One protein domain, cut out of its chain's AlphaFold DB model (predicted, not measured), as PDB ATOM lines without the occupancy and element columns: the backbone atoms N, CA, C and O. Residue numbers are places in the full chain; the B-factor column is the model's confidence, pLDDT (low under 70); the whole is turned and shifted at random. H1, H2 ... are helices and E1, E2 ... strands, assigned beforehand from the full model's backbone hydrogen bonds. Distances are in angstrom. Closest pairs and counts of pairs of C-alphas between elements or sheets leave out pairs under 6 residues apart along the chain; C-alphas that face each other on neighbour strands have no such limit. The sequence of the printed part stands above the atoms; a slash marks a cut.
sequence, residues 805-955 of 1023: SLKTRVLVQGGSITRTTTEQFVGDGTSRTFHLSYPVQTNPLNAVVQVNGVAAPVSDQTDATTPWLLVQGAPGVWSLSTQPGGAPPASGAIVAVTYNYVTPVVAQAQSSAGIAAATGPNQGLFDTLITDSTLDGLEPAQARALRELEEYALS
ATOM      1  N   SER A 805     -40.690  -8.684   2.906       83.69
ATOM      2  CA  SER A 805     -39.747  -9.553   2.201       83.69
ATOM      3  C   SER A 805     -39.238 -10.728   3.045       83.69
ATOM      4  O   SER A 805     -38.396 -11.482   2.560       83.69
ATOM      5  N   LEU A 806     -39.743 -10.900   4.275       88.94
ATOM      6  CA  LEU A 806     -39.241 -11.867   5.253       88.94
ATOM      7  C   LEU A 806     -39.313 -13.313   4.725       88.94
ATOM      8  O   LEU A 806     -40.377 -13.800   4.340       88.94
ATOM      9  N   LYS A 807     -38.177 -14.019   4.752       91.56
ATOM     10  CA  LYS A 807     -38.021 -15.428   4.357       91.56
ATOM     11  C   LYS A 807     -37.237 -16.157   5.440       91.56
ATOM     12  O   LYS A 807     -36.024 -16.015   5.528       91.56
ATOM     13  N   THR A 808     -37.902 -16.968   6.254       92.31
ATOM     14  CA  THR A 808     -37.233 -17.714   7.337       92.31
ATOM     15  C   THR A 808     -36.976 -19.179   6.987       92.31
ATOM     16  O   THR A 808     -36.187 -19.844   7.667       92.31
ATOM     17  N   ARG A 809     -37.570 -19.673   5.889       92.62
ATOM     18  CA  ARG A 809     -37.286 -20.985   5.297       92.62
ATOM     19  C   ARG A 809     -37.288 -20.908   3.769       92.62
ATOM     20  O   ARG A 809     -38.252 -20.462   3.152       92.62
ATOM     21  N   VAL A 810     -36.206 -21.378   3.153       93.75
ATOM     22  CA  VAL A 810     -36.004 -21.329   1.699       93.75
ATOM     23  C   VAL A 810     -35.829 -22.748   1.172       93.75
ATOM     24  O   VAL A 810     -34.951 -23.484   1.628       93.75
ATOM     25  N   LEU A 811     -36.664 -23.124   0.206       93.44
ATOM     26  CA  LEU A 811     -36.529 -24.343  -0.582       93.44
ATOM     27  C   LEU A 811     -35.982 -23.975  -1.960       93.44
ATOM     28  O   LEU A 811     -36.509 -23.079  -2.617       93.44
ATOM     29  N   VAL A 812     -34.956 -24.684  -2.415       89.56
ATOM     30  CA  VAL A 812     -34.408 -24.533  -3.764       89.56
ATOM     31  C   VAL A 812     -34.599 -25.839  -4.513       89.56
ATOM     32  O   VAL A 812     -34.097 -26.883  -4.099       89.56
ATOM     33  N   GLN A 813     -35.320 -25.771  -5.627       90.44
ATOM     34  CA  GLN A 813     -35.447 -26.854  -6.587       90.44
ATOM     35  C   GLN A 813     -34.540 -26.557  -7.785       90.44
ATOM     36  O   GLN A 813     -34.812 -25.655  -8.580       90.44
ATOM     37  N   GLY A 814     -33.444 -27.303  -7.870       83.56
ATOM     38  CA  GLY A 814     -32.440 -27.205  -8.916       83.56
ATOM     39  C   GLY A 814     -32.814 -27.946 -10.205       83.56
ATOM     40  O   GLY A 814     -33.962 -28.336 -10.437       83.56
ATOM     41  N   GLY A 815     -31.802 -28.180 -11.038       81.25
ATOM     42  CA  GLY A 815     -31.851 -29.093 -12.173       81.25
ATOM     43  C   GLY A 815     -32.005 -30.557 -11.746       81.25
ATOM     44  O   GLY A 815     -32.384 -30.880 -10.622       81.25
ATOM     45  N   SER A 816     -31.734 -31.479 -12.664       82.88
ATOM     46  CA  SER A 816     -31.847 -32.916 -12.404       82.88
ATOM     47  C   SER A 816     -30.477 -33.563 -12.236       82.88
ATOM     48  O   SER A 816     -29.602 -33.357 -13.072       82.88
ATOM     49  N   ILE A 817     -30.313 -34.388 -11.200       80.38
ATOM     50  CA  ILE A 817     -29.095 -35.163 -10.946       80.38
ATOM     51  C   ILE A 817     -29.344 -36.657 -11.176       80.38
ATOM     52  O   ILE A 817     -30.426 -37.181 -10.898       80.38
ATOM     53  N   THR A 818     -28.325 -37.346 -11.683       84.94
ATOM     54  CA  THR A 818     -28.324 -38.805 -11.836       84.94
ATOM     55  C   THR A 818     -27.837 -39.468 -10.548       84.94
ATOM     56  O   THR A 818     -26.796 -39.094 -10.014       84.94
ATOM     57  N   ARG A 819     -28.564 -40.473 -10.053       84.25
ATOM     58  CA  ARG A 819     -28.184 -41.301  -8.898       84.25
ATOM     59  C   ARG A 819     -28.241 -42.781  -9.249       84.25
ATOM     60  O   ARG A 819     -28.975 -43.168 -10.148       84.25
ATOM     61  N   THR A 820     -27.504 -43.603  -8.508       90.69
ATOM     62  CA  THR A 820     -27.504 -45.067  -8.648       90.69
ATOM     63  C   THR A 820     -28.141 -45.695  -7.412       90.69
ATOM     64  O   THR A 820     -27.824 -45.304  -6.290       90.69
ATOM     65  N   THR A 821     -29.025 -46.674  -7.600       92.62
ATOM     66  CA  THR A 821     -29.627 -47.464  -6.511       92.62
ATOM     67  C   THR A 821     -29.470 -48.956  -6.782       92.62
ATOM     68  O   THR A 821     -29.261 -49.346  -7.927       92.62
ATOM     69  N   THR A 822     -29.560 -49.786  -5.739       93.56
ATOM     70  CA  THR A 822     -29.656 -51.248  -5.853       93.56
ATOM     71  C   THR A 822     -30.886 -51.738  -5.106       93.56
ATOM     72  O   THR A 822     -30.998 -51.522  -3.901       93.56
ATOM     73  N   GLU A 823     -31.783 -52.424  -5.806       95.12
ATOM     74  CA  GLU A 823     -32.981 -53.044  -5.231       95.12
ATOM     75  C   GLU A 823     -32.865 -54.568  -5.288       95.12
ATOM     76  O   GLU A 823     -32.308 -55.119  -6.238       95.12
ATOM     77  N   GLN A 824     -33.357 -55.256  -4.254       94.94
ATOM     78  CA  GLN A 824     -33.317 -56.714  -4.148       94.94
ATOM     79  C   GLN A 824     -34.724 -57.291  -4.039       94.94
ATOM     80  O   GLN A 824     -35.558 -56.802  -3.279       94.94
ATOM     81  N   PHE A 825     -34.946 -58.389  -4.749       93.19
ATOM     82  CA  PHE A 825     -36.189 -59.141  -4.773       93.19
ATOM     83  C   PHE A 825     -35.909 -60.614  -4.484       93.19
ATOM     84  O   PHE A 825     -34.860 -61.139  -4.855       93.19
ATOM     85  N   VAL A 826     -36.856 -61.295  -3.845       92.62
ATOM     86  CA  VAL A 826     -36.790 -62.745  -3.632       92.62
ATOM     87  C   VAL A 826     -37.767 -63.410  -4.591       92.62
ATOM     88  O   VAL A 826     -38.961 -63.122  -4.568       92.62
ATOM     89  N   GLY A 827     -37.252 -64.288  -5.448       89.50
ATOM     90  CA  GLY A 827     -38.047 -65.124  -6.332       89.50
ATOM     91  C   GLY A 827     -38.954 -66.045  -5.527       89.50
ATOM     92  O   GLY A 827     -38.530 -66.663  -4.554       89.50
ATOM     93  N   ASP A 828     -40.204 -66.162  -5.945       90.44
ATOM     94  CA  ASP A 828     -41.212 -67.068  -5.389       90.44
ATOM     95  C   ASP A 828     -41.388 -68.333  -6.258       90.44
ATOM     96  O   ASP A 828     -42.096 -69.258  -5.865       90.44
ATOM     97  N   GLY A 829     -40.709 -68.411  -7.411       87.38
ATOM     98  CA  GLY A 829     -40.882 -69.465  -8.414       87.38
ATOM     99  C   GLY A 829     -41.990 -69.195  -9.438       87.38
ATOM    100  O   GLY A 829     -42.181 -70.011 -10.339       87.38
ATOM    101  N   THR A 830     -42.712 -68.075  -9.336       89.31
ATOM    102  CA  THR A 830     -43.883 -67.748 -10.171       89.31
ATOM    103  C   THR A 830     -43.863 -66.335 -10.758       89.31
ATOM    104  O   THR A 830     -44.248 -66.146 -11.914       89.31
ATOM    105  N   SER A 831     -43.401 -65.352  -9.995       89.62
ATOM    106  CA  SER A 831     -43.330 -63.941 -10.347       89.62
ATOM    107  C   SER A 831     -42.238 -63.677 -11.373       89.62
ATOM    108  O   SER A 831     -41.112 -64.163 -11.279       89.62
ATOM    109  N   ARG A 832     -42.595 -62.883 -12.380       90.19
ATOM    110  CA  ARG A 832     -41.722 -62.531 -13.509       90.19
ATOM    111  C   ARG A 832     -41.389 -61.055 -13.566       90.19
ATOM    112  O   ARG A 832     -40.533 -60.679 -14.355       90.19
ATOM    113  N   THR A 833     -42.067 -60.244 -12.765       91.38
ATOM    114  CA  THR A 833     -42.007 -58.788 -12.815       91.38
ATOM    115  C   THR A 833     -41.878 -58.256 -11.398       91.38
ATOM    116  O   THR A 833     -42.631 -58.654 -10.511       91.38
ATOM    117  N   PHE A 834     -40.924 -57.356 -11.202       93.12
ATOM    118  CA  PHE A 834     -40.563 -56.770  -9.923       93.12
ATOM    119  C   PHE A 834     -40.612 -55.251 -10.065       93.12
ATOM    120  O   PHE A 834     -39.912 -54.683 -10.903       93.12
ATOM    121  N   HIS A 835     -41.484 -54.590  -9.304       93.56
ATOM    122  CA  HIS A 835     -41.635 -53.138  -9.370       93.56
ATOM    123  C   HIS A 835     -40.426 -52.432  -8.760       93.56
ATOM    124  O   HIS A 835     -39.959 -52.823  -7.695       93.56
ATOM    125  N   LEU A 836     -39.955 -51.394  -9.446       93.31
ATOM    126  CA  LEU A 836     -38.835 -50.572  -9.015       93.31
ATOM    127  C   LEU A 836     -39.334 -49.313  -8.309       93.31
ATOM    128  O   LEU A 836     -40.369 -48.752  -8.679       93.31
ATOM    129  N   SER A 837     -38.577 -48.851  -7.317       90.94
ATOM    130  CA  SER A 837     -38.944 -47.711  -6.471       90.94
ATOM    131  C   SER A 837     -38.720 -46.364  -7.164       90.94
ATOM    132  O   SER A 837     -39.395 -45.381  -6.851       90.94
ATOM    133  N   TYR A 838     -37.788 -46.312  -8.121       89.31
ATOM    134  CA  TYR A 838     -37.410 -45.092  -8.842       89.31
ATOM    135  C   TYR A 838     -37.468 -45.264 -10.362       89.31
ATOM    136  O   TYR A 838     -37.170 -46.353 -10.862       89.31
ATOM    137  N   PRO A 839     -37.780 -44.194 -11.117       88.75
ATOM    138  CA  PRO A 839     -37.815 -44.250 -12.568       88.75
ATOM    139  C   PRO A 839     -36.421 -44.429 -13.168       88.75
ATOM    140  O   PRO A 839     -35.509 -43.660 -12.888       88.75
ATOM    141  N   VAL A 840     -36.265 -45.427 -14.032       88.75
ATOM    142  CA  VAL A 840     -34.972 -45.775 -14.632       88.75
ATOM    143  C   VAL A 840     -34.549 -44.720 -15.658       88.75
ATOM    144  O   VAL A 840     -35.344 -44.299 -16.501       88.75
ATOM    145  N   GLN A 841     -33.277 -44.324 -15.626       87.62
ATOM    146  CA  GLN A 841     -32.638 -43.562 -16.692       87.62
ATOM    147  C   GLN A 841     -32.297 -44.488 -17.864       87.62
ATOM    148  O   GLN A 841     -31.500 -45.413 -17.725       87.62
ATOM    149  N   THR A 842     -32.871 -44.216 -19.034       80.44
ATOM    150  CA  THR A 842     -32.717 -45.062 -20.229       80.44
ATOM    151  C   THR A 842     -31.703 -44.558 -21.248       80.44
ATOM    152  O   THR A 842     -31.375 -45.287 -22.178       80.44
ATOM    153  N   ASN A 843     -31.183 -43.336 -21.101       78.81
ATOM    154  CA  ASN A 843     -30.221 -42.769 -22.046       78.81
ATOM    155  C   ASN A 843     -29.079 -42.018 -21.324       78.81
ATOM    156  O   ASN A 843     -29.303 -40.903 -20.840       78.81
ATOM    157  N   PRO A 844     -27.870 -42.608 -21.226       80.62
ATOM    158  CA  PRO A 844     -27.575 -44.021 -21.493       80.62
ATOM    159  C   PRO A 844     -28.209 -44.929 -20.425       80.62
ATOM    160  O   PRO A 844     -28.248 -44.568 -19.248       80.62
ATOM    161  N   LEU A 845     -28.686 -46.115 -20.817       84.00
ATOM    162  CA  LEU A 845     -29.109 -47.137 -19.858       84.00
ATOM    163  C   LEU A 845     -27.879 -47.662 -19.111       84.00
ATOM    164  O   LEU A 845     -26.973 -48.230 -19.719       84.00
ATOM    165  N   ASN A 846     -27.861 -47.496 -17.791       87.88
ATOM    166  CA  ASN A 846     -26.817 -48.035 -16.927       87.88
ATOM    167  C   ASN A 846     -27.476 -48.879 -15.837       87.88
ATOM    168  O   ASN A 846     -27.986 -48.343 -14.848       87.88
ATOM    169  N   ALA A 847     -27.546 -50.187 -16.083       90.56
ATOM    170  CA  ALA A 847     -28.158 -51.149 -15.183       90.56
ATOM    171  C   ALA A 847     -27.399 -52.483 -15.178       90.56
ATOM    172  O   ALA A 847     -26.873 -52.918 -16.200       90.56
ATOM    173  N   VAL A 848     -27.370 -53.142 -14.022       92.50
ATOM    174  CA  VAL A 848     -26.763 -54.458 -13.801       92.50
ATOM    175  C   VAL A 848     -27.738 -55.305 -12.998       92.50
ATOM    176  O   VAL A 848     -28.201 -54.874 -11.945       92.50
ATOM    177  N   VAL A 849     -28.031 -56.520 -13.463       93.81
ATOM    178  CA  VAL A 849     -28.840 -57.496 -12.718       93.81
ATOM    179  C   VAL A 849     -27.942 -58.625 -12.227       93.81
ATOM    180  O   VAL A 849     -27.062 -59.092 -12.949       93.81
ATOM    181  N   GLN A 850     -28.164 -59.090 -11.004       93.50
ATOM    182  CA  GLN A 850     -27.533 -60.277 -10.441       93.50
ATOM    183  C   GLN A 850     -28.600 -61.234  -9.916       93.50
ATOM    184  O   GLN A 850     -29.521 -60.818  -9.220       93.50
ATOM    185  N   VAL A 851     -28.455 -62.526 -10.199       89.94
ATOM    186  CA  VAL A 851     -29.304 -63.586  -9.640       89.94
ATOM    187  C   VAL A 851     -28.428 -64.486  -8.779       89.94
ATOM    188  O   VAL A 851     -27.465 -65.068  -9.273       89.94
ATOM    189  N   ASN A 852     -28.719 -64.572  -7.479       90.38
ATOM    190  CA  ASN A 852     -27.896 -65.255  -6.472       90.38
ATOM    191  C   ASN A 852     -26.414 -64.826  -6.503       90.38
ATOM    192  O   ASN A 852     -25.516 -65.648  -6.331       90.38
ATOM    193  N   GLY A 853     -26.155 -63.539  -6.759       86.44
ATOM    194  CA  GLY A 853     -24.804 -62.969  -6.849       86.44
ATOM    195  C   GLY A 853     -24.088 -63.181  -8.191       86.44
ATOM    196  O   GLY A 853     -22.965 -62.711  -8.353       86.44
ATOM    197  N   VAL A 854     -24.715 -63.846  -9.168       89.25
ATOM    198  CA  VAL A 854     -24.161 -64.035 -10.519       89.25
ATOM    199  C   VAL A 854     -24.740 -62.990 -11.466       89.25
ATOM    200  O   VAL A 854     -25.959 -62.855 -11.560       89.25
ATOM    201  N   ALA A 855     -23.879 -62.262 -12.182       90.56
ATOM    202  CA  ALA A 855     -24.302 -61.256 -13.153       90.56
ATOM    203  C   ALA A 855     -25.146 -61.873 -14.281       90.56
ATOM    204  O   ALA A 855     -24.768 -62.884 -14.874       90.56
ATOM    205  N   ALA A 856     -26.272 -61.234 -14.587       90.19
ATOM    206  CA  ALA A 856     -27.182 -61.596 -15.661       90.19
ATOM    207  C   ALA A 856     -27.341 -60.409 -16.634       90.19
ATOM    208  O   ALA A 856     -27.427 -59.265 -16.177       90.19
ATOM    209  N   PRO A 857     -27.385 -60.643 -17.961       89.50
ATOM    210  CA  PRO A 857     -27.582 -59.570 -18.931       89.50
ATOM    211  C   PRO A 857     -28.945 -58.899 -18.741       89.50
ATOM    212  O   PRO A 857     -29.944 -59.594 -18.537       89.50
ATOM    213  N   VAL A 858     -28.971 -57.568 -18.841       90.94
ATOM    214  CA  VAL A 858     -30.178 -56.739 -18.764       90.94
ATOM    215  C   VAL A 858     -30.193 -55.722 -19.902       90.94
ATOM    216  O   VAL A 858     -29.156 -55.137 -20.214       90.94
ATOM    217  N   SER A 859     -31.353 -55.501 -20.513       88.69
ATOM    218  CA  SER A 859     -31.572 -54.432 -21.495       88.69
ATOM    219  C   SER A 859     -32.839 -53.639 -21.187       88.69
ATOM    220  O   SER A 859     -33.585 -53.948 -20.254       88.69
ATOM    221  N   ASP A 860     -33.099 -52.602 -21.980       81.50
ATOM    222  CA  ASP A 860     -34.433 -52.014 -22.032       81.50
ATOM    223  C   ASP A 860     -35.421 -52.969 -22.730       81.50
ATOM    224  O   ASP A 860     -35.059 -54.021 -23.269       81.50
ATOM    225  N   GLN A 861     -36.696 -52.590 -22.714       80.00
ATOM    226  CA  GLN A 861     -37.798 -53.345 -23.306       80.00
ATOM    227  C   GLN A 861     -37.683 -53.565 -24.832       80.00
ATOM    228  O   GLN A 861     -38.489 -54.311 -25.388       80.00
ATOM    229  N   THR A 862     -36.729 -52.937 -25.528       72.75
ATOM    230  CA  THR A 862     -36.614 -53.033 -26.993       72.75
ATOM    231  C   THR A 862     -35.856 -54.273 -27.473       72.75
ATOM    232  O   THR A 862     -36.071 -54.701 -28.609       72.75
ATOM    233  N   ASP A 863     -35.058 -54.913 -26.612       71.94
ATOM    234  CA  ASP A 863     -34.345 -56.160 -26.918       71.94
ATOM    235  C   ASP A 863     -34.933 -57.346 -26.142       71.94
ATOM    236  O   ASP A 863     -34.471 -57.717 -25.068       71.94
ATOM    237  N   ALA A 864     -35.958 -57.982 -26.714       67.69
ATOM    238  CA  ALA A 864     -36.668 -59.105 -26.099       67.69
ATOM    239  C   ALA A 864     -35.841 -60.405 -25.966       67.69
ATOM    240  O   ALA A 864     -36.410 -61.430 -25.585       67.69
ATOM    241  N   THR A 865     -34.547 -60.393 -26.313       74.62
ATOM    242  CA  THR A 865     -33.671 -61.576 -26.283       74.62
ATOM    243  C   THR A 865     -32.763 -61.650 -25.056       74.62
ATOM    244  O   THR A 865     -32.160 -62.698 -24.801       74.62
ATOM    245  N   THR A 866     -32.657 -60.570 -24.273       84.62
ATOM    246  CA  THR A 866     -31.890 -60.585 -23.024       84.62
ATOM    247  C   THR A 866     -32.727 -61.176 -21.884       84.62
ATOM    248  O   THR A 866     -33.924 -60.923 -21.804       84.62
ATOM    249  N   PRO A 867     -32.140 -61.956 -20.953       87.19
ATOM    250  CA  PRO A 867     -32.908 -62.642 -19.909       87.19
ATOM    251  C   PRO A 867     -33.734 -61.712 -19.011       87.19
ATOM    252  O   PRO A 867     -34.777 -62.135 -18.500       87.19
ATOM    253  N   TRP A 868     -33.279 -60.469 -18.839       91.94
ATOM    254  CA  TRP A 868     -33.888 -59.449 -17.998       91.94
ATOM    255  C   TRP A 868     -34.127 -58.155 -18.773       91.94
ATOM    256  O   TRP A 868     -33.234 -57.635 -19.432       91.94
ATOM    257  N   LEU A 869     -35.320 -57.597 -18.623       91.69
ATOM    258  CA  LEU A 869     -35.785 -56.391 -19.290       91.69
ATOM    259  C   LEU A 869     -36.206 -55.360 -18.251       91.69
ATOM    260  O   LEU A 869     -36.938 -55.678 -17.313       91.69
ATOM    261  N   LEU A 870     -35.807 -54.109 -18.446       91.50
ATOM    262  CA  LEU A 870     -36.378 -52.972 -17.734       91.50
ATOM    263  C   LEU A 870     -37.559 -52.435 -18.541       91.50
ATOM    264  O   LEU A 870     -37.406 -51.948 -19.661       91.50
ATOM    265  N   VAL A 871     -38.749 -52.573 -17.965       89.38
ATOM    266  CA  VAL A 871     -40.033 -52.317 -18.616       89.38
ATOM    267  C   VAL A 871     -40.703 -51.126 -17.949       89.38
ATOM    268  O   VAL A 871     -40.924 -51.133 -16.733       89.38
ATOM    269  N   GLN A 872     -41.063 -50.124 -18.752       89.44
ATOM    270  CA  GLN A 872     -41.896 -49.016 -18.303       89.44
ATOM    271  C   GLN A 872     -43.368 -49.363 -18.524       89.44
ATOM    272  O   GLN A 872     -43.782 -49.682 -19.636       89.44
ATOM    273  N   GLY A 873     -44.157 -49.304 -17.452       82.75
ATOM    274  CA  GLY A 873     -45.610 -49.420 -17.525       82.75
ATOM    275  C   GLY A 873     -46.236 -48.062 -17.842       82.75
ATOM    276  O   GLY A 873     -46.201 -47.585 -18.973       82.75
ATOM    277  N   ALA A 874     -46.798 -47.415 -16.821       85.06
ATOM    278  CA  ALA A 874     -47.203 -46.012 -16.904       85.06
ATOM    279  C   ALA A 874     -45.972 -45.076 -16.850       85.06
ATOM    280  O   ALA A 874     -44.938 -45.474 -16.304       85.06
ATOM    281  N   PRO A 875     -46.058 -43.826 -17.355       80.12
ATOM    282  CA  PRO A 875     -44.978 -42.849 -17.222       80.12
ATOM    283  C   PRO A 875     -44.487 -42.745 -15.770       80.12
ATOM    284  O   PRO A 875     -45.275 -42.528 -14.853       80.12
ATOM    285  N   GLY A 876     -43.183 -42.939 -15.562       79.44
ATOM    286  CA  GLY A 876     -42.549 -42.926 -14.236       79.44
ATOM    287  C   GLY A 876     -42.595 -44.244 -13.447       79.44
ATOM    288  O   GLY A 876     -41.862 -44.364 -12.470       79.44
ATOM    289  N   VAL A 877     -43.360 -45.254 -13.881       88.44
ATOM    290  CA  VAL A 877     -43.446 -46.567 -13.216       88.44
ATOM    291  C   VAL A 877     -42.620 -47.597 -13.973       88.44
ATOM    292  O   VAL A 877     -42.928 -47.946 -15.114       88.44
ATOM    293  N   TRP A 878     -41.587 -48.110 -13.313       92.38
ATOM    294  CA  TRP A 878     -40.645 -49.056 -13.896       92.38
ATOM    295  C   TRP A 878     -40.684 -50.400 -13.183       92.38
ATOM    296  O   TRP A 878     -40.998 -50.500 -11.997       92.38
ATOM    297  N   SER A 879     -40.372 -51.451 -13.928       93.44
ATOM    298  CA  SER A 879     -40.263 -52.803 -13.402       93.44
ATOM    299  C   SER A 879     -39.106 -53.544 -14.056       93.44
ATOM    300  O   SER A 879     -38.834 -53.361 -15.242       93.44
ATOM    301  N   LEU A 880     -38.439 -54.392 -13.284       93.75
ATOM    302  CA  LEU A 880     -37.550 -55.414 -13.806       93.75
ATOM    303  C   LEU A 880     -38.390 -56.644 -14.147       93.75
ATOM    304  O   LEU A 880     -39.083 -57.178 -13.284       93.75
ATOM    305  N   SER A 881     -38.326 -57.114 -15.385       91.75
ATOM    306  CA  SER A 881     -39.068 -58.281 -15.848       91.75
ATOM    307  C   SER A 881     -38.143 -59.311 -16.477       91.75
ATOM    308  O   SER A 881     -37.185 -58.957 -17.148       91.75
ATOM    309  N   THR A 882     -38.440 -60.600 -16.337       90.56
ATOM    310  CA  THR A 882     -37.822 -61.616 -17.204       90.56
ATOM    311  C   THR A 882     -38.320 -61.449 -18.643       90.56
ATOM    312  O   THR A 882     -39.461 -61.010 -18.832       90.56
ATOM    313  N   GLN A 883     -37.533 -61.862 -19.643       87.06
ATOM    314  CA  GLN A 883     -37.972 -61.870 -21.047       87.06
ATOM    315  C   GLN A 883     -39.311 -62.601 -21.266       87.06
ATOM    316  O   GLN A 883     -39.631 -63.543 -20.525       87.06
ATOM    317  N   PRO A 884     -40.092 -62.233 -22.302       80.44
ATOM    318  CA  PRO A 884     -41.310 -62.950 -22.667       80.44
ATOM    319  C   PRO A 884     -41.045 -64.455 -22.836       80.44
ATOM    320  O   PRO A 884     -40.223 -64.871 -23.644       80.44
ATOM    321  N   GLY A 885     -41.718 -65.290 -22.039       78.06
ATOM    322  CA  GLY A 885     -41.522 -66.748 -22.041       78.06
ATOM    323  C   GLY A 885     -40.329 -67.279 -21.225       78.06
ATOM    324  O   GLY A 885     -40.264 -68.487 -21.009       78.06
ATOM    325  N   GLY A 886     -39.444 -66.429 -20.686       81.50
ATOM    326  CA  GLY A 886     -38.321 -66.841 -19.819       81.50
ATOM    327  C   GLY A 886     -38.775 -67.464 -18.491       81.50
ATOM    328  O   GLY A 886     -39.883 -67.206 -18.047       81.50
ATOM    329  N   ALA A 887     -37.985 -68.318 -17.840       84.50
ATOM    330  CA  ALA A 887     -38.404 -68.912 -16.561       84.50
ATOM    331  C   ALA A 887     -38.419 -67.858 -15.425       84.50
ATOM    332  O   ALA A 887     -37.497 -67.042 -15.376       84.50
ATOM    333  N   PRO A 888     -39.415 -67.864 -14.510       88.94
ATOM    334  CA  PRO A 888     -39.358 -67.027 -13.313       88.94
ATOM    335  C   PRO A 888     -38.169 -67.447 -12.427       88.94
ATOM    336  O   PRO A 888     -37.794 -68.627 -12.434       88.94
ATOM    337  N   PRO A 889     -37.582 -66.528 -11.642       91.06
ATOM    338  CA  PRO A 889     -36.553 -66.879 -10.669       91.06
ATOM    339  C   PRO A 889     -37.066 -67.949  -9.705       91.06
ATOM    340  O   PRO A 889     -38.193 -67.857  -9.216       91.06
ATOM    341  N   ALA A 890     -36.238 -68.960  -9.434       90.19
ATOM    342  CA  ALA A 890     -36.600 -70.051  -8.536       90.19
ATOM    343  C   ALA A 890     -37.000 -69.528  -7.146       90.19
ATOM    344  O   ALA A 890     -36.505 -68.495  -6.695       90.19
ATOM    345  N   SER A 891     -37.871 -70.268  -6.457       88.81
ATOM    346  CA  SER A 891     -38.283 -69.922  -5.097       88.81
ATOM    347  C   SER A 891     -37.059 -69.821  -4.175       88.81
ATOM    348  O   SER A 891     -36.253 -70.750  -4.110       88.81
ATOM    349  N   GLY A 892     -36.888 -68.676  -3.511       87.31
ATOM    350  CA  GLY A 892     -35.735 -68.352  -2.668       87.31
ATOM    351  C   GLY A 892     -34.529 -67.737  -3.394       87.31
ATOM    352  O   GLY A 892     -33.556 -67.393  -2.727       87.31
ATOM    353  N   ALA A 893     -34.559 -67.571  -4.722       91.69
ATOM    354  CA  ALA A 893     -33.477 -66.914  -5.458       91.69
ATOM    355  C   ALA A 893     -33.488 -65.392  -5.236       91.69
ATOM    356  O   ALA A 893     -34.530 -64.759  -5.377       91.69
ATOM    357  N   ILE A 894     -32.337 -64.787  -4.942       93.06
ATOM    358  CA  ILE A 894     -32.215 -63.333  -4.768       93.06
ATOM    359  C   ILE A 894     -31.901 -62.692  -6.118       93.06
ATOM    360  O   ILE A 894     -30.874 -62.993  -6.722       93.06
ATOM    361  N   VAL A 895     -32.761 -61.791  -6.576       93.94
ATOM    362  CA  VAL A 895     -32.566 -60.972  -7.774       93.94
ATOM    363  C   VAL A 895     -32.233 -59.555  -7.326       93.94
ATOM    364  O   VAL A 895     -33.078 -58.884  -6.746       93.94
ATOM    365  N   ALA A 896     -31.014 -59.096  -7.579       94.50
ATOM    366  CA  ALA A 896     -30.589 -57.728  -7.314       94.50
ATOM    367  C   ALA A 896     -30.485 -56.956  -8.630       94.50
ATOM    368  O   ALA A 896     -29.906 -57.463  -9.587       94.50
ATOM    369  N   VAL A 897     -31.007 -55.734  -8.683       94.94
ATOM    370  CA  VAL A 897     -30.835 -54.827  -9.821       94.94
ATOM    371  C   VAL A 897     -30.256 -53.509  -9.351       94.94
ATOM    372  O   VAL A 897     -30.836 -52.825  -8.512       94.94
ATOM    373  N   THR A 898     -29.104 -53.158  -9.903       94.38
ATOM    374  CA  THR A 898     -28.471 -51.854  -9.741       94.38
ATOM    375  C   THR A 898     -28.772 -51.025 -10.976       94.38
ATOM    376  O   THR A 898     -28.527 -51.504 -12.077       94.38
ATOM    377  N   TYR A 899     -29.304 -49.812 -10.836       93.31
ATOM    378  CA  TYR A 899     -29.638 -48.964 -11.984       93.31
ATOM    379  C   TYR A 899     -29.563 -47.469 -11.659       93.31
ATOM    380  O   TYR A 899     -29.668 -47.060 -10.497       93.31
ATOM    381  N   ASN A 900     -29.378 -46.649 -12.699       92.25
ATOM    382  CA  ASN A 900     -29.396 -45.192 -12.583       92.25
ATOM    383  C   ASN A 900     -30.818 -44.619 -12.692       92.25
ATOM    384  O   ASN A 900     -31.619 -45.089 -13.497       92.25
ATOM    385  N   TYR A 901     -31.113 -43.570 -11.925       89.19
ATOM    386  CA  TYR A 901     -32.362 -42.810 -11.966       89.19
ATOM    387  C   TYR A 901     -32.096 -41.302 -11.894       89.19
ATOM    388  O   TYR A 901     -31.086 -40.862 -11.341       89.19
ATOM    389  N   VAL A 902     -33.013 -40.507 -12.449       83.69
ATOM    390  CA  VAL A 902     -32.924 -39.040 -12.467       83.69
ATOM    391  C   VAL A 902     -33.888 -38.456 -11.437       83.69
ATOM    392  O   VAL A 902     -35.059 -38.829 -11.393       83.69
ATOM    393  N   THR A 903     -33.407 -37.538 -10.603       83.50
ATOM    394  CA  THR A 903     -34.208 -36.867  -9.569       83.50
ATOM    395  C   THR A 903     -33.869 -35.375  -9.521       83.50
ATOM    396  O   THR A 903     -32.717 -35.023  -9.790       83.50
ATOM    397  N   PRO A 904     -34.826 -34.471  -9.230       83.00
ATOM    398  CA  PRO A 904     -34.501 -33.061  -9.061       83.00
ATOM    399  C   PRO A 904     -33.574 -32.861  -7.861       83.00
ATOM    400  O   PRO A 904     -33.715 -33.513  -6.824       83.00
ATOM    401  N   VAL A 905     -32.644 -31.923  -7.990       83.94
ATOM    402  CA  VAL A 905     -31.891 -31.411  -6.849       83.94
ATOM    403  C   VAL A 905     -32.861 -30.617  -5.977       83.94
ATOM    404  O   VAL A 905     -33.485 -29.674  -6.452       83.94
ATOM    405  N   VAL A 906     -32.999 -30.991  -4.707       87.69
ATOM    406  CA  VAL A 906     -33.799 -30.238  -3.733       87.69
ATOM    407  C   VAL A 906     -32.925 -29.943  -2.525       87.69
ATOM    408  O   VAL A 906     -32.407 -30.864  -1.894       87.69
ATOM    409  N   ALA A 907     -32.772 -28.660  -2.224       87.25
ATOM    410  CA  ALA A 907     -32.063 -28.153  -1.060       87.25
ATOM    411  C   ALA A 907     -33.013 -27.332  -0.184       87.25
ATOM    412  O   ALA A 907     -33.966 -26.724  -0.676       87.25
ATOM    413  N   GLN A 908     -32.757 -27.315   1.121       91.38
ATOM    414  CA  GLN A 908     -33.556 -26.566   2.084       91.38
ATOM    415  C   GLN A 908     -32.639 -25.926   3.119       91.38
ATOM    416  O   GLN A 908     -31.757 -26.576   3.684       91.38
ATOM    417  N   ALA A 909     -32.905 -24.663   3.429       89.31
ATOM    418  CA  ALA A 909     -32.286 -23.961   4.542       89.31
ATOM    419  C   ALA A 909     -33.353 -23.264   5.397       89.31
ATOM    420  O   ALA A 909     -34.437 -22.928   4.913       89.31
ATOM    421  N   GLN A 910     -33.047 -23.037   6.676       92.50
ATOM    422  CA  GLN A 910     -33.905 -22.293   7.605       92.50
ATOM    423  C   GLN A 910     -33.074 -21.465   8.591       92.50
ATOM    424  O   GLN A 910     -31.974 -21.879   8.959       92.50
ATOM    425  N   SER A 911     -33.614 -20.331   9.048       90.12
ATOM    426  CA  SER A 911     -32.972 -19.458  10.040       90.12
ATOM    427  C   SER A 911     -33.676 -19.542  11.393       90.12
ATOM    428  O   SER A 911     -34.784 -19.035  11.561       90.12
ATOM    429  N   SER A 912     -33.026 -20.152  12.390       88.94
ATOM    430  CA  SER A 912     -33.575 -20.243  13.752       88.94
ATOM    431  C   SER A 912     -33.727 -18.875  14.425       88.94
ATOM    432  O   SER A 912     -34.685 -18.672  15.164       88.94
ATOM    433  N   ALA A 913     -32.819 -17.934  14.144       85.12
ATOM    434  CA  ALA A 913     -32.890 -16.571  14.670       85.12
ATOM    435  C   ALA A 913     -34.071 -15.792  14.068       85.12
ATOM    436  O   ALA A 913     -34.831 -15.173  14.808       85.12
ATOM    437  N   GLY A 914     -34.282 -15.898  12.750       85.94
ATOM    438  CA  GLY A 914     -35.424 -15.276  12.070       85.94
ATOM    439  C   GLY A 914     -36.771 -15.814  12.549       85.94
ATOM    440  O   GLY A 914     -37.693 -15.048  12.820       85.94
ATOM    441  N   ILE A 915     -36.859 -17.135  12.744       89.81
ATOM    442  CA  ILE A 915     -38.047 -17.790  13.308       89.81
ATOM    443  C   ILE A 915     -38.348 -17.269  14.720       89.81
ATOM    444  O   ILE A 915     -39.502 -16.995  15.034       89.81
ATOM    445  N   ALA A 916     -37.325 -17.120  15.568       87.62
ATOM    446  CA  ALA A 916     -37.495 -16.631  16.934       87.62
ATOM    447  C   ALA A 916     -37.859 -15.136  17.004       87.62
ATOM    448  O   ALA A 916     -38.587 -14.734  17.909       87.62
ATOM    449  N   ALA A 917     -37.365 -14.324  16.063       83.75
ATOM    450  CA  ALA A 917     -37.634 -12.887  16.001       83.75
ATOM    451  C   ALA A 917     -39.050 -12.561  15.493       83.75
ATOM    452  O   ALA A 917     -39.635 -11.547  15.875       83.75
ATOM    453  N   ALA A 918     -39.625 -13.415  14.644       83.44
ATOM    454  CA  ALA A 918     -40.944 -13.193  14.073       83.44
ATOM    455  C   ALA A 918     -42.073 -13.604  15.035       83.44
ATOM    456  O   ALA A 918     -42.246 -14.773  15.382       83.44
ATOM    457  N   THR A 919     -42.908 -12.639  15.420       74.56
ATOM    458  CA  THR A 919     -44.090 -12.879  16.259       74.56
ATOM    459  C   THR A 919     -45.336 -13.071  15.388       74.56
ATOM    460  O   THR A 919     -45.567 -12.334  14.432       74.56
ATOM    461  N   GLY A 920     -46.147 -14.095  15.669       79.88
ATOM    462  CA  GLY A 920     -47.388 -14.338  14.926       79.88
ATOM    463  C   GLY A 920     -47.851 -15.798  14.915       79.88
ATOM    464  O   GLY A 920     -47.123 -16.696  15.342       79.88
ATOM    465  N   PRO A 921     -49.065 -16.069  14.402       87.19
ATOM    466  CA  PRO A 921     -49.666 -17.405  14.422       87.19
ATOM    467  C   PRO A 921     -48.935 -18.421  13.533       87.19
ATOM    468  O   PRO A 921     -49.112 -19.623  13.712       87.19
ATOM    469  N   ASN A 922     -48.097 -17.956  12.599       86.44
ATOM    470  CA  ASN A 922     -47.336 -18.812  11.689       86.44
ATOM    471  C   ASN A 922     -46.030 -19.362  12.300       86.44
ATOM    472  O   ASN A 922     -45.184 -19.877  11.577       86.44
ATOM    473  N   GLN A 923     -45.837 -19.218  13.620       87.44
ATOM    474  CA  GLN A 923     -44.669 -19.728  14.359       87.44
ATOM    475  C   GLN A 923     -43.321 -19.249  13.790       87.44
ATOM    476  O   GLN A 923     -42.333 -19.972  13.848       87.44
ATOM    477  N   GLY A 924     -43.299 -18.056  13.190       86.81
ATOM    478  CA  GLY A 924     -42.110 -17.480  12.563       86.81
ATOM    479  C   GLY A 924     -41.671 -18.137  11.249       86.81
ATOM    480  O   GLY A 924     -40.587 -17.823  10.764       86.81
ATOM    481  N   LEU A 925     -42.476 -19.023  10.649       90.31
ATOM    482  CA  LEU A 925     -42.168 -19.674   9.372       90.31
ATOM    483  C   LEU A 925     -42.680 -18.849   8.185       90.31
ATOM    484  O   LEU A 925     -43.878 -18.654   8.027       90.31
ATOM    485  N   PHE A 926     -41.778 -18.397   7.320       92.31
ATOM    486  CA  PHE A 926     -42.082 -17.688   6.080       92.31
ATOM    487  C   PHE A 926     -41.353 -18.395   4.942       92.31
ATOM    488  O   PHE A 926     -40.140 -18.245   4.777       92.31
ATOM    489  N   ASP A 927     -42.109 -19.218   4.215       92.75
ATOM    490  CA  ASP A 927     -41.581 -20.132   3.209       92.75
ATOM    491  C   ASP A 927     -41.455 -19.475   1.843       92.75
ATOM    492  O   ASP A 927     -42.366 -18.790   1.373       92.75
ATOM    493  N   THR A 928     -40.371 -19.791   1.143       94.00
ATOM    494  CA  THR A 928     -40.258 -19.506  -0.285       94.00
ATOM    495  C   THR A 928     -39.685 -20.698  -1.046       94.00
ATOM    496  O   THR A 928     -38.835 -21.427  -0.532       94.00
ATOM    497  N   LEU A 929     -40.165 -20.896  -2.276       93.38
ATOM    498  CA  LEU A 929     -39.641 -21.877  -3.223       93.38
ATOM    499  C   LEU A 929     -38.953 -21.140  -4.370       93.38
ATOM    500  O   LEU A 929     -39.576 -20.348  -5.075       93.38
ATOM    501  N   ILE A 930     -37.687 -21.462  -4.594       88.25
ATOM    502  CA  ILE A 930     -36.888 -20.961  -5.706       88.25
ATOM    503  C   ILE A 930     -36.667 -22.116  -6.671       88.25
ATOM    504  O   ILE A 930     -36.112 -23.146  -6.300       88.25
ATOM    505  N   THR A 931     -37.107 -21.951  -7.915       87.94
ATOM    506  CA  THR A 931     -36.837 -22.917  -8.986       87.94
ATOM    507  C   THR A 931     -35.724 -22.378  -9.870       87.94
ATOM    508  O   THR A 931     -35.887 -21.326 -10.484       87.94
ATOM    509  N   ASP A 932     -34.607 -23.094  -9.939       77.25
ATOM    510  CA  ASP A 932     -33.457 -22.731 -10.764       77.25
ATOM    511  C   ASP A 932     -32.861 -23.986 -11.408       77.25
ATOM    512  O   ASP A 932     -32.005 -24.670 -10.848       77.25
ATOM    513  N   SER A 933     -33.315 -24.294 -12.624       76.12
ATOM    514  CA  SER A 933     -32.874 -25.479 -13.366       76.12
ATOM    515  C   SER A 933     -31.394 -25.452 -13.751       76.12
ATOM    516  O   SER A 933     -30.884 -26.460 -14.240       76.12
ATOM    517  N   THR A 934     -30.701 -24.325 -13.543       67.81
ATOM    518  CA  THR A 934     -29.269 -24.198 -13.817       67.81
ATOM    519  C   THR A 934     -28.383 -24.704 -12.679       67.81
ATOM    520  O   THR A 934     -27.181 -24.837 -12.889       67.81
ATOM    521  N   LEU A 935     -28.960 -25.016 -11.511       73.69
ATOM    522  CA  LEU A 935     -28.262 -25.591 -10.359       73.69
ATOM    523  C   LEU A 935     -28.327 -27.125 -10.425       73.69
ATOM    524  O   LEU A 935     -29.286 -27.737  -9.961       73.69
ATOM    525  N   ASP A 936     -27.331 -27.762 -11.030       71.88
ATOM    526  CA  ASP A 936     -27.269 -29.211 -11.291       71.88
ATOM    527  C   ASP A 936     -26.645 -30.043 -10.146       71.88
ATOM    528  O   ASP A 936     -26.576 -31.271 -10.236       71.88
ATOM    529  N   GLY A 937     -26.284 -29.400  -9.029       73.56
ATOM    530  CA  GLY A 937     -25.733 -30.029  -7.824       73.56
ATOM    531  C   GLY A 937     -26.387 -29.550  -6.522       73.56
ATOM    532  O   GLY A 937     -26.915 -28.441  -6.438       73.56
ATOM    533  N   LEU A 938     -26.331 -30.393  -5.480       75.19
ATOM    534  CA  LEU A 938     -26.925 -30.108  -4.162       75.19
ATOM    535  C   LEU A 938     -26.277 -28.906  -3.465       75.19
ATOM    536  O   LEU A 938     -26.976 -28.118  -2.839       75.19
ATOM    537  N   GLU A 939     -24.961 -28.764  -3.578       72.75
ATOM    538  CA  GLU A 939     -24.204 -27.694  -2.928       72.75
ATOM    539  C   GLU A 939     -24.529 -26.300  -3.505       72.75
ATOM    540  O   GLU A 939     -24.919 -25.436  -2.718       72.75
ATOM    541  N   PRO A 940     -24.548 -26.081  -4.838       71.38
ATOM    542  CA  PRO A 940     -25.064 -24.842  -5.430       71.38
ATOM    543  C   PRO A 940     -26.515 -24.513  -5.040       71.38
ATOM    544  O   PRO A 940     -26.856 -23.351  -4.810       71.38
ATOM    545  N   ALA A 941     -27.383 -25.526  -4.929       79.50
ATOM    546  CA  ALA A 941     -28.764 -25.336  -4.484       79.50
ATOM    547  C   ALA A 941     -28.853 -24.950  -2.995       79.50
ATOM    548  O   ALA A 941     -29.649 -24.082  -2.630       79.50
ATOM    549  N   GLN A 942     -28.014 -25.539  -2.138       80.75
ATOM    550  CA  GLN A 942     -27.940 -25.202  -0.715       80.75
ATOM    551  C   GLN A 942     -27.367 -23.796  -0.493       80.75
ATOM    552  O   GLN A 942     -27.915 -23.036   0.303       80.75
ATOM    553  N   ALA A 943     -26.321 -23.426  -1.232       73.19
ATOM    554  CA  ALA A 943     -25.741 -22.086  -1.231       73.19
ATOM    555  C   ALA A 943     -26.777 -21.017  -1.593       73.19
ATOM    556  O   ALA A 943     -26.941 -20.025  -0.883       73.19
ATOM    557  N   ARG A 944     -27.576 -21.268  -2.641       77.44
ATOM    558  CA  ARG A 944     -28.668 -20.365  -3.018       77.44
ATOM    559  C   ARG A 944     -29.709 -20.210  -1.905       77.44
ATOM    560  O   ARG A 944     -30.205 -19.103  -1.701       77.44
ATOM    561  N   ALA A 945     -30.039 -21.290  -1.195       83.94
ATOM    562  CA  ALA A 945     -30.989 -21.244  -0.087       83.94
ATOM    563  C   ALA A 945     -30.456 -20.407   1.086       83.94
ATOM    564  O   ALA A 945     -31.194 -19.607   1.654       83.94
ATOM    565  N   LEU A 946     -29.172 -20.566   1.423       79.31
ATOM    566  CA  LEU A 946     -28.512 -19.823   2.499       79.31
ATOM    567  C   LEU A 946     -28.389 -18.328   2.183       79.31
ATOM    568  O   LEU A 946     -28.723 -17.519   3.043       79.31
ATOM    569  N   ARG A 947     -28.027 -17.958   0.946       76.50
ATOM    570  CA  ARG A 947     -27.973 -16.555   0.494       76.50
ATOM    571  C   ARG A 947     -29.289 -15.814   0.747       76.50
ATOM    572  O   ARG A 947     -29.309 -14.681   1.207       76.50
ATOM    573  N   GLU A 948     -30.408 -16.445   0.411       83.00
ATOM    574  CA  GLU A 948     -31.727 -15.817   0.545       83.00
ATOM    575  C   GLU A 948     -32.140 -15.659   2.010       83.00
ATOM    576  O   GLU A 948     -32.865 -14.727   2.339       83.00
ATOM    577  N   LEU A 949     -31.663 -16.537   2.896       83.50
ATOM    578  CA  LEU A 949     -31.846 -16.367   4.334       83.50
ATOM    579  C   LEU A 949     -30.954 -15.264   4.895       83.50
ATOM    580  O   LEU A 949     -31.420 -14.493   5.720       83.50
ATOM    581  N   GLU A 950     -29.700 -15.165   4.461       77.12
ATOM    582  CA  GLU A 950     -28.804 -14.088   4.902       77.12
ATOM    583  C   GLU A 950     -29.407 -12.707   4.592       77.12
ATOM    584  O   GLU A 950     -29.381 -11.814   5.431       77.12
ATOM    585  N   GLU A 951     -30.040 -12.563   3.427       75.75
ATOM    586  CA  GLU A 951     -30.609 -11.292   2.965       75.75
ATOM    587  C   GLU A 951     -31.989 -10.969   3.581       75.75
ATOM    588  O   GLU A 951     -32.327  -9.796   3.764       75.75
ATOM    589  N   TYR A 952     -32.800 -11.987   3.891       84.69
ATOM    590  CA  TYR A 952     -34.230 -11.807   4.185       84.69
ATOM    591  C   TYR A 952     -34.745 -12.555   5.423       84.69
ATOM    592  O   TYR A 952     -35.948 -12.531   5.676       84.69
ATOM    593  N   ALA A 953     -33.902 -13.238   6.204       84.81
ATOM    594  CA  ALA A 953     -34.372 -13.957   7.396       84.81
ATOM    595  C   ALA A 953     -34.758 -13.045   8.563       84.81
ATOM    596  O   ALA A 953     -35.414 -13.515   9.493       84.81
ATOM    597  N   LEU A 954     -34.361 -11.773   8.525       85.50
ATOM    598  CA  LEU A 954     -34.709 -10.753   9.508       85.50
ATOM    599  C   LEU A 954     -35.387  -9.572   8.810       85.50
ATOM    600  O   LEU A 954     -35.155  -9.318   7.628       85.50
ATOM    601  N   SER A 955     -36.233  -8.857   9.550       86.69
ATOM    602  CA  SER A 955     -36.857  -7.626   9.068       86.69
ATOM    603  C   SER A 955     -35.788  -6.583   8.758       86.69
ATOM    604  O   SER A 955     -34.923  -6.313   9.590       86.69
TER     605      SER A 955
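Overview. This is residues 805 to 955 of the 1023 residues of an uncharacterized protein of Arthrobacter terricola (UniProt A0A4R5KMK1). A long, twisted ribbon of two antiparallel strands, E1 and E8, makes the length of this rod, with a larger head at one end and a smaller one at the other. In the larger head the small sheet of E2, E7, E6 and E5 packs face to face on E3 and the nearby end of the ribbon, a small sandwich with E4 at its edge; in the smaller head E9 pairs with E1, H2 lies over E1 and E8, and the short H1 sits at the tip. The printed part has 151 residues, with nine named strands and two named helices in the order E1 to E8, H1, E9, H2, a mixed class of helices and strands. Both sheets are mixed, in the orders E4, E3, E8, E1, E9 and E2, E7, E6, E5. The whole is only just loose, close to extended, with a radius of gyration of the C-alphas of 22.2 A and spans of 67 by 29 by 27 A.

Along the chain. Find C-alpha 809 at (-37.286, -20.985, 5.297), where E1, residues 809 to 826, begins; it runs 42.7 A from first to last C-alpha, bends by 84 degrees at residue 815, and ends with C-alpha 826 at (-36.790, -62.745, -3.632). Next come E2, residues 833 to 835, E3, 847 to 851, E4, 854 to 856, E5, 858 to 860, E6, 868 to 872, and E7, 878 to 882. E8, residues 894 to 910, runs 42.9 A and bends by 68 degrees at residue 902. Then follow H1, 912 to 917, E9, 927 to 931, and H2, 938 to 952, which covers 21.4 A and ends at (-34.230, -11.807, 4.185).

Arrangement. Begin with E1 and E8, antiparallel, where N 819 and O 901 are 2.9 A apart and N 810 and O 909 also 2.9 A. E3 is antiparallel to E8, with N 848 and O 898 at 2.8 A, and forms a hairpin with E4, N 856 and O 849 at 2.8 A. E9 is parallel to E1, with N 813 and O 930 at 2.8 A. This sheet is twisted and curled like part of a barrel. H2 is on it, two layers with the helix on one face, at a height over the sheet of 7.4 A; it lies over E8 and E1 and runs along the strands, at 18 degrees to E1 on the local plane. Its closest C-alphas to E8 are those of Gln 942 and Ala 907, 5.1 A. H1 is not on the sheet. In the second sheet, look for N 834 and O 880 between antiparallel E2 and E7, 2.8 A, N 871 and O 879 in the hairpin E6 and E7, 2.8 A, and N 870 and O 859 between parallel E6 and E5, 2.9 A. The two sheets form a sandwich, face to face, 9.5 A centre to centre where they face each other. In H1 and H2 every O i to N i+4 pair is within hydrogen-bond range.

Size, cuts and confidence. The C-alphas of Gly 885 and Ser 955 are the two farthest apart, 67.0 A. The printed part has no cut; the links E2 to E3 and E7 to E8 are long. The model's mean pLDDT over the printed part is 86.4, and residues 864 and 934 are under 70.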